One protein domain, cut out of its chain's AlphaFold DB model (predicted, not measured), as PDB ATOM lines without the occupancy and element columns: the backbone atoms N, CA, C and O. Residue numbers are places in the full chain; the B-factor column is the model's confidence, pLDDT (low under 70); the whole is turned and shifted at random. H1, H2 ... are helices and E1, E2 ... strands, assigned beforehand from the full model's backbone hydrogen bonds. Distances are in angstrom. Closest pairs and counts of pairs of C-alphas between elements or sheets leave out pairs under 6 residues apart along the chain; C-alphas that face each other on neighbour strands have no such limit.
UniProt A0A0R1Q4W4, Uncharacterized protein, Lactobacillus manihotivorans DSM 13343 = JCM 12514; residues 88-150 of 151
ATOM      1  N   ASP A  88     221.491 143.158 272.028       89.44
ATOM      2  CA  ASP A  88     221.956 143.964 273.160       89.44
ATOM      3  C   ASP A  88     222.133 143.112 274.429       89.44
ATOM      4  O   ASP A  88     223.144 143.231 275.131       89.44
ATOM      5  N   ARG A  89     221.206 142.176 274.678       92.81
ATOM      6  CA  ARG A  89     221.299 141.229 275.796       92.81
ATOM      7  C   ARG A  89     222.453 140.250 275.612       92.81
ATOM      8  O   ARG A  89     223.191 140.024 276.566       92.81
ATOM      9  N   ILE A  90     222.658 139.723 274.402       90.00
ATOM     10  CA  ILE A  90     223.820 138.873 274.087       90.00
ATOM     11  C   ILE A  90     225.127 139.637 274.331       90.00
ATOM     12  O   ILE A  90     226.002 139.127 275.030       90.00
ATOM     13  N   THR A  91     225.257 140.870 273.838       87.88
ATOM     14  CA  THR A  91     226.445 141.704 274.083       87.88
ATOM     15  C   THR A  91     226.696 141.908 275.578       87.88
ATOM     16  O   THR A  91     227.834 141.792 276.037       87.88
ATOM     17  N   ARG A  92     225.648 142.158 276.373       92.69
ATOM     18  CA  ARG A  92     225.778 142.269 277.833       92.69
ATOM     19  C   ARG A  92     226.236 140.956 278.474       92.69
ATOM     20  O   ARG A  92     227.124 140.988 279.323       92.69
ATOM     21  N   LEU A  93     225.670 139.818 278.065       92.94
ATOM     22  CA  LEU A  93     226.052 138.496 278.571       92.94
ATOM     23  C   LEU A  93     227.519 138.171 278.280       92.94
ATOM     24  O   LEU A  93     228.202 137.669 279.167       92.94
ATOM     25  N   LEU A  94     228.029 138.510 277.094       89.25
ATOM     26  CA  LEU A  94     229.447 138.321 276.776       89.25
ATOM     27  C   LEU A  94     230.366 139.110 277.712       89.25
ATOM     28  O   LEU A  94     231.345 138.563 278.214       89.25
ATOM     29  N   LYS A  95     230.054 140.386 277.966       90.94
ATOM     30  CA  LYS A  95     230.862 141.229 278.859       90.94
ATOM     31  C   LYS A  95     230.890 140.665 280.280       90.94
ATOM     32  O   LYS A  95     231.947 140.624 280.902       90.94
ATOM     33  N   LEU A  96     229.742 140.189 280.768       94.38
ATOM     34  CA  LEU A  96     229.639 139.529 282.073       94.38
ATOM     35  C   LEU A  96     230.429 138.214 282.114       94.38
ATOM     36  O   LEU A  96     231.165 137.978 283.065       94.38
ATOM     37  N   ALA A  97     230.319 137.392 281.071       92.06
ATOM     38  CA  ALA A  97     231.066 136.146 280.928       92.06
ATOM     39  C   ALA A  97     232.582 136.373 280.951       92.06
ATOM     40  O   ALA A  97     233.302 135.668 281.653       92.06
ATOM     41  N   GLN A  98     233.058 137.401 280.246       89.94
ATOM     42  CA  GLN A  98     234.463 137.788 280.259       89.94
ATOM     43  C   GLN A  98     234.918 138.249 281.649       89.94
ATOM     44  O   GLN A  98     235.935 137.765 282.137       89.94
ATOM     45  N   ALA A  99     234.162 139.139 282.297       93.56
ATOM     46  CA  ALA A  99     234.491 139.643 283.630       93.56
ATOM     47  C   ALA A  99     234.476 138.540 284.703       93.56
ATOM     48  O   ALA A  99     235.285 138.557 285.625       93.56
ATOM     49  N   GLY A 100     233.568 137.571 284.574       93.94
ATOM     50  CA  GLY A 100     233.433 136.437 285.485       93.94
ATOM     51  C   GLY A 100     234.234 135.199 285.088       93.94
ATOM     52  O   GLY A 100     233.990 134.138 285.657       93.94
ATOM     53  N   HIS A 101     235.122 135.282 284.088       91.12
ATOM     54  CA  HIS A 101     235.901 134.143 283.577       91.12
ATOM     55  C   HIS A 101     235.058 132.880 283.311       91.12
ATOM     56  O   HIS A 101     235.471 131.755 283.591       91.12
ATOM     57  N   THR A 102     233.857 133.067 282.763       90.62
ATOM     58  CA  THR A 102     232.867 132.010 282.541       90.62
ATOM     59  C   THR A 102     232.609 131.832 281.049       90.62
ATOM     60  O   THR A 102     232.268 132.783 280.353       90.62
ATOM     61  N   ASN A 103     232.744 130.608 280.539       89.19
ATOM     62  CA  ASN A 103     232.448 130.306 279.135       89.19
ATOM     63  C   ASN A 103     230.935 130.297 278.876       89.19
ATOM     64  O   ASN A 103     230.162 129.879 279.735       89.19
ATOM     65  N   LEU A 104     230.513 130.680 277.667       89.50
ATOM     66  CA  LEU A 104     229.106 130.602 277.253       89.50
ATOM     67  C   LEU A 104     228.910 129.613 276.109       89.50
ATOM     68  O   LEU A 104     229.738 129.529 275.200       89.50
ATOM     69  N   MET A 105     227.765 128.930 276.122       88.62
ATOM     70  CA  MET A 105     227.246 128.191 274.974       88.62
ATOM     71  C   MET A 105     225.966 128.855 274.476       88.62
ATOM     72  O   MET A 105     225.036 129.103 275.239       88.62
ATOM     73  N   LEU A 106     225.937 129.153 273.185       88.75
ATOM     74  CA  LEU A 106     224.845 129.799 272.476       88.75
ATOM     75  C   LEU A 106     224.294 128.794 271.471       88.75
ATOM     76  O   LEU A 106     225.014 128.328 270.588       88.75
ATOM     77  N   TYR A 107     223.022 128.454 271.607       88.94
ATOM     78  CA  TYR A 107     222.372 127.475 270.747       88.94
ATOM     79  C   TYR A 107     221.552 128.182 269.669       88.94
ATOM     80  O   TYR A 107     220.802 129.112 269.956       88.94
ATOM     81  N   ARG A 108     221.692 127.723 268.426       84.56
ATOM     82  CA  ARG A 108     220.841 128.092 267.284       84.56
ATOM     83  C   ARG A 108     220.128 126.856 266.753       84.56
ATOM     84  O   ARG A 108     220.434 125.753 267.186       84.56
ATOM     85  N   LYS A 109     219.218 127.000 265.788       78.44
ATOM     86  CA  LYS A 109     218.587 125.847 265.119       78.44
ATOM     87  C   LYS A 109     219.630 124.869 264.551       78.44
ATOM     88  O   LYS A 109     219.527 123.671 264.788       78.44
ATOM     89  N   ASN A 110     220.641 125.409 263.862       76.75
ATOM     90  CA  ASN A 110     221.618 124.652 263.073       76.75
ATOM     91  C   ASN A 110     223.064 124.835 263.561       76.75
ATOM     92  O   ASN A 110     223.986 124.916 262.756       76.75
ATOM     93  N   GLY A 111     223.282 124.950 264.869       82.06
ATOM     94  CA  GLY A 111     224.646 125.040 265.383       82.06
ATOM     95  C   GLY A 111     224.736 125.412 266.848       82.06
ATOM     96  O   GLY A 111     223.826 126.021 267.415       82.06
ATOM     97  N   VAL A 112     225.852 125.036 267.463       86.06
ATOM     98  CA  VAL A 112     226.192 125.434 268.832       86.06
ATOM     99  C   VAL A 112     227.446 126.286 268.781       86.06
ATOM    100  O   VAL A 112     228.459 125.915 268.188       86.06
ATOM    101  N   PHE A 113     227.384 127.449 269.410       86.12
ATOM    102  CA  PHE A 113     228.451 128.430 269.407       86.12
ATOM    103  C   PHE A 113     229.018 128.559 270.812       86.12
ATOM    104  O   PHE A 113     228.279 128.777 271.768       86.12
ATOM    105  N   ARG A 114     230.336 128.449 270.950       86.75
ATOM    106  CA  ARG A 114     231.022 128.578 272.236       86.75
ATOM    107  C   ARG A 114     231.808 129.880 272.293       86.75
ATOM    108  O   ARG A 114     232.691 130.100 271.460       86.75
ATOM    109  N   TYR A 115     231.517 130.688 273.311       87.69
ATOM    110  CA  TYR A 115     232.386 131.773 273.744       87.69
ATOM    111  C   TYR A 115     233.370 131.229 274.775       87.69
ATOM    112  O   TYR A 115     232.961 130.880 275.886       87.69
ATOM    113  N   ASP A 116     234.643 131.132 274.402       86.06
ATOM    114  CA  ASP A 116     235.686 130.653 275.308       86.06
ATOM    115  C   ASP A 116     236.547 131.814 275.815       86.06
ATOM    116  O   ASP A 116     237.265 132.453 275.041       86.06
ATOM    117  N   VAL A 117     236.450 132.079 277.117       86.38
ATOM    118  CA  VAL A 117     237.215 133.098 277.847       86.38
ATOM    119  C   VAL A 117     238.280 132.480 278.756       86.38
ATOM    120  O   VAL A 117     239.205 133.178 279.166       86.38
ATOM    121  N   THR A 118     238.187 131.180 279.055       84.19
ATOM    122  CA  THR A 118     239.143 130.468 279.925       84.19
ATOM    123  C   THR A 118     240.358 129.939 279.164       84.19
ATOM    124  O   THR A 118     241.351 129.552 279.773       84.19
ATOM    125  N   ASN A 119     240.297 129.920 277.832       76.25
ATOM    126  CA  ASN A 119     241.331 129.418 276.933       76.25
ATOM    127  C   ASN A 119     241.715 127.939 277.162       76.25
ATOM    128  O   ASN A 119     242.837 127.524 276.868       76.25
ATOM    129  N   THR A 120     240.784 127.101 277.617       79.06
ATOM    130  CA  THR A 120     241.087 125.704 277.969       79.06
ATOM    131  C   THR A 120     241.221 124.802 276.732       79.06
ATOM    132  O   THR A 120     240.226 124.399 276.130       79.06
ATOM    133  N   LEU A 121     242.454 124.446 276.343       74.19
ATOM    134  CA  LEU A 121     242.771 123.697 275.110       74.19
ATOM    135  C   LEU A 121     242.006 122.368 274.950       74.19
ATOM    136  O   LEU A 121     241.467 122.103 273.878       74.19
ATOM    137  N   LEU A 122     241.918 121.563 276.012       70.94
ATOM    138  CA  LEU A 122     241.235 120.260 275.999       70.94
ATOM    139  C   LEU A 122     239.763 120.377 275.584       70.94
ATOM    140  O   LEU A 122     239.277 119.626 274.740       70.94
ATOM    141  N   TRP A 123     239.068 121.373 276.127       69.12
ATOM    142  CA  TRP A 123     237.663 121.599 275.821       69.12
ATOM    143  C   TRP A 123     237.442 122.161 274.418       69.12
ATOM    144  O   TRP A 123     236.442 121.824 273.788       69.12
ATOM    145  N   HIS A 124     238.371 122.968 273.902       73.62
ATOM    146  CA  HIS A 124     238.318 123.423 272.514       73.62
ATOM    147  C   HIS A 124     238.370 122.252 271.533       73.62
ATOM    148  O   HIS A 124     237.555 122.185 270.611       73.62
ATOM    149  N   ALA A 125     239.317 121.334 271.743       72.75
ATOM    150  CA  ALA A 125     239.484 120.166 270.891       72.75
ATOM    151  C   ALA A 125     238.237 119.274 270.945       72.75
ATOM    152  O   ALA A 125     237.672 118.954 269.901       72.75
ATOM    153  N   ALA A 126     237.745 118.954 272.147       70.81
ATOM    154  CA  ALA A 126     236.538 118.147 272.317       70.81
ATOM    155  C   ALA A 126     235.306 118.784 271.645       70.81
ATOM    156  O   ALA A 126     234.594 118.120 270.892       70.81
ATOM    157  N   PHE A 127     235.078 120.086 271.850       76.81
ATOM    158  CA  PHE A 127     233.920 120.789 271.295       76.81
ATOM    159  C   PHE A 127     233.899 120.777 269.761       76.81
ATOM    160  O   PHE A 127     232.849 120.560 269.157       76.81
ATOM    161  N   LEU A 128     235.053 120.978 269.122       73.31
ATOM    162  CA  LEU A 128     235.155 120.973 267.662       73.31
ATOM    163  C   LEU A 128     235.102 119.555 267.075       73.31
ATOM    164  O   LEU A 128     234.531 119.372 266.002       73.31
ATOM    165  N   MET A 129     235.652 118.551 267.767       71.19
ATOM    166  CA  MET A 129     235.612 117.156 267.312       71.19
ATOM    167  C   MET A 129     234.196 116.573 267.336       71.19
ATOM    168  O   MET A 129     233.797 115.918 266.376       71.19
ATOM    169  N   HIS A 130     233.410 116.850 268.381       63.62
ATOM    170  CA  HIS A 130     232.050 116.312 268.524       63.62
ATOM    171  C   HIS A 130     230.978 117.047 267.696       63.62
ATOM    172  O   HIS A 130     229.807 116.688 267.764       63.62
ATOM    173  N   GLY A 131     231.354 118.049 266.894       61.88
ATOM    174  CA  GLY A 131     230.424 118.785 266.031       61.88
ATOM    175  C   GLY A 131     231.103 119.438 264.834       61.88
ATOM    176  O   GLY A 131     230.841 120.598 264.528       61.88
ATOM    177  N   LYS A 132     232.021 118.736 264.167       62.34
ATOM    178  CA  LYS A 132     232.768 119.272 263.019       62.34
ATOM    179  C   LYS A 132     231.808 119.810 261.941       62.34
ATOM    180  O   LYS A 132     230.987 119.064 261.424       62.34
ATOM    181  N   GLY A 133     231.915 121.101 261.612       66.19
ATOM    182  CA  GLY A 133     231.039 121.782 260.640       66.19
ATOM    183  C   GLY A 133     229.706 122.304 261.200       66.19
ATOM    184  O   GLY A 133     228.974 122.957 260.470       66.19
ATOM    185  N   TYR A 134     229.419 122.052 262.480       74.38
ATOM    186  CA  TYR A 134     228.183 122.436 263.177       74.38
ATOM    187  C   TYR A 134     228.446 123.263 264.449       74.38
ATOM    188  O   TYR A 134     227.695 124.166 264.816       74.38
ATOM    189  N   ASN A 135     229.547 122.955 265.133       81.25
ATOM    190  CA  ASN A 135     230.015 123.647 266.319       81.25
ATOM    191  C   ASN A 135     230.992 124.752 265.922       81.25
ATOM    192  O   ASN A 135     231.968 124.525 265.202       81.25
ATOM    193  N   HIS A 136     230.761 125.949 266.451       79.94
ATOM    194  CA  HIS A 136     231.546 127.135 266.137       79.94
ATOM    195  C   HIS A 136     232.186 127.711 267.395       79.94
ATOM    196  O   HIS A 136     231.524 127.982 268.394       79.94
ATOM    197  N   LEU A 137     233.495 127.941 267.340       78.56
ATOM    198  CA  LEU A 137     234.240 128.580 268.419       78.56
ATOM    199  C   LEU A 137     234.521 130.044 268.081       78.56
ATOM    200  O   LEU A 137     234.953 130.369 266.969       78.56
ATOM    201  N   PHE A 138     234.382 130.919 269.073       78.12
ATOM    202  CA  PHE A 138     234.877 132.283 268.984       78.12
ATOM    203  C   PHE A 138     235.517 132.737 270.300       78.12
ATOM    204  O   PHE A 138     235.114 132.346 271.392       78.12
ATOM    205  N   LYS A 139     236.541 133.583 270.165       74.62
ATOM    206  CA  LYS A 139     237.310 134.152 271.282       74.62
ATOM    207  C   LYS A 139     237.166 135.668 271.406       74.62
ATOM    208  O   LYS A 139     237.624 136.257 272.374       74.62
ATOM    209  N   THR A 140     236.553 136.314 270.414       70.31
ATOM    210  CA  THR A 140     236.393 137.771 270.376       70.31
ATOM    211  C   THR A 140     234.953 138.145 270.066       70.31
ATOM    212  O   THR A 140     234.296 137.502 269.242       70.31
ATOM    213  N   GLU A 141     234.483 139.225 270.691       69.19
ATOM    214  CA  GLU A 141     233.160 139.805 270.440       69.19
ATOM    215  C   GLU A 141     232.972 140.138 268.949       69.19
ATOM    216  O   GLU A 141     231.953 139.801 268.356       69.19
ATOM    217  N   ALA A 142     233.990 140.694 268.287       75.25
ATOM    218  CA  ALA A 142     233.922 141.041 266.865       75.25
ATOM    219  C   ALA A 142     233.768 139.826 265.928       75.25
ATOM    220  O   ALA A 142     233.171 139.929 264.855       75.25
ATOM    221  N   ARG A 143     234.328 138.661 266.281       73.25
ATOM    222  CA  ARG A 143     234.117 137.420 265.514       73.25
ATOM    223  C   ARG A 143     232.728 136.845 265.780       73.25
ATOM    224  O   ARG A 143     232.083 136.390 264.845       73.25
ATOM    225  N   MET A 144     232.269 136.920 267.027       73.75
ATOM    226  CA  MET A 144     230.924 136.516 267.432       73.75
ATOM    227  C   MET A 144     229.855 137.298 266.671       73.75
ATOM    228  O   MET A 144     229.013 136.706 266.009       73.75
ATOM    229  N   LEU A 145     229.923 138.631 266.709       71.12
ATOM    230  CA  LEU A 145     228.915 139.495 266.097       71.12
ATOM    231  C   LEU A 145     228.815 139.295 264.583       71.12
ATOM    232  O   LEU A 145     227.725 139.397 264.035       71.12
ATOM    233  N   ARG A 146     229.929 138.964 263.919       73.31
ATOM    234  CA  ARG A 146     229.926 138.586 262.498       73.31
ATOM    235  C   ARG A 146     229.206 137.263 262.247       73.31
ATOM    236  O   ARG A 146     228.479 137.164 261.273       73.31
ATOM    237  N   LEU A 147     229.373 136.281 263.133       67.19
ATOM    238  CA  LEU A 147     228.687 134.987 263.046       67.19
ATOM    239  C   LEU A 147     227.202 135.069 263.434       67.19
ATOM    240  O   LEU A 147     226.394 134.315 262.911       67.19
ATOM    241  N   LEU A 148     226.823 135.982 264.332       65.19
ATOM    242  CA  LEU A 148     225.408 136.234 264.633       65.19
ATOM    243  C   LEU A 148     224.695 137.037 263.544       65.19
ATOM    244  O   LEU A 148     223.471 136.979 263.474       65.19
ATOM    245  N   ALA A 149     225.438 137.801 262.741       67.06
ATOM    246  CA  ALA A 149     224.894 138.567 261.623       67.06
ATOM    247  C   ALA A 149     224.619 137.709 260.377       67.06
ATOM    248  O   ALA A 149     224.000 138.196 259.439       67.06
ATOM    249  N   THR A 150     225.084 136.460 260.360       60.31
ATOM    250  CA  THR A 150     224.695 135.461 259.362       60.31
ATOM    251  C   THR A 150     223.513 134.660 259.904       60.31
ATOM    252  O   THR A 150     223.533 134.291 261.084       60.31
TER     253      THR A 150
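Overview. This is residues 88 to 150 of the 151 residues of an uncharacterized protein of Lactobacillus manihotivorans DSM 13343 = JCM 12514 (UniProt A0A0R1Q4W4). A small sheet of three strands, E1, E2 and E3, makes the core, and a short helix covers part of each of its faces, H2 over E3 on one face and H3 over E2 and E3 on the opposite face. The longest helix, H1, only grazes the sheet beside E1 and E2 and comes close to H3. The printed part has 63 residues with three named helices and three named strands, in the order H1, E1, E2, H2, E3, H3 along the chain, and its class is mixed, helices and strands. The sheet's order is E1, E2, E3 and it is mixed, E1 antiparallel to E2 and E2 parallel to E3. The whole is compact, with a radius of gyration of the C-alphas of 11.3 A and spans of 29 by 26 by 16 A.

Along the chain. Begin at the sheet: find C-alpha 104 at (229.106, 130.602, 277.253), where E1, residues 104 to 108, starts its run of 13.2 A. E2 is residues 111 to 115 and also covers 13.2 A from first to last C-alpha. E3, residues 135 to 138, is shorter, at 10.3 A. Turn then to the helices. H1, residues 88 to 99, starts at C-alpha 88 at (221.956, 143.964, 273.160) and runs 16.9 A. H2, residues 121 to 129, is 12.4 A long. H3, residues 141 to 148, is 10.3 A long and ends at C-alpha 148 at (225.408, 136.234, 264.633).

Arrangement. Look first at E2, the inner strand, with the edge strands E1 and E3 as its neighbours. E1 and E2 form a hairpin, antiparallel at 160 degrees between their directions; N 106 and O 113 are 2.8 A apart, and N 115 and O 104 are 2.8 A apart, both within hydrogen-bond range. E2 and E3 are parallel at 26 degrees, and there you will find N 136 and O 112 within hydrogen-bond range at 2.9 A. E2, H2 and E3 are a strand-helix-strand unit, two parallel neighbour strands with a helix between them along the chain, and its crossover is right-handed. H2 is on the sheet, over E3, at a height over the sheet of 9.3 A, where the local plane is only just fixed, by 6 C-alphas of the sheet. On the local plane H2 stands at 7 degrees to E3 and runs along the strands; their closest C-alphas, of Leu 128 and Asn 135, are 5.9 A apart. On the opposite face H3 is over E2 and E3 at a height over the sheet of 9.4 A, and on the local plane it stands at 9 degrees to E2, along the strands. The closest C-alphas of E3 and H3, those of Phe 138 and Met 144, are 6.0 A apart. H1 is on the sheet but only grazes it, with residues 90 to 98; its closest C-alpha to E1 is that of Ala 97, 6.9 A from that of Leu 104. H1 and H3 are close but not clearly touching: their closest C-alphas, of Leu 94 and Glu 141, are 7.5 A apart, and they run opposite ways at a steep tilt of 39 degrees. H2 is apart from H1 and from H3. In H1 and H2 every O i to N i+4 pair is within hydrogen-bond range; in H3, 3 of 4 are.

Size, cuts and confidence. The two C-alphas farthest apart, those of Asp 88 and Leu 122, are 30.7 A apart. The printed part runs from residue 88 to residue 150 with no cut, and its five links are tight. In the B-factor column the mean pLDDT of the printed part is 79.9; look for values under 70 at residue 123, residues 130 to 133, residue 141 and residues 147 to 150.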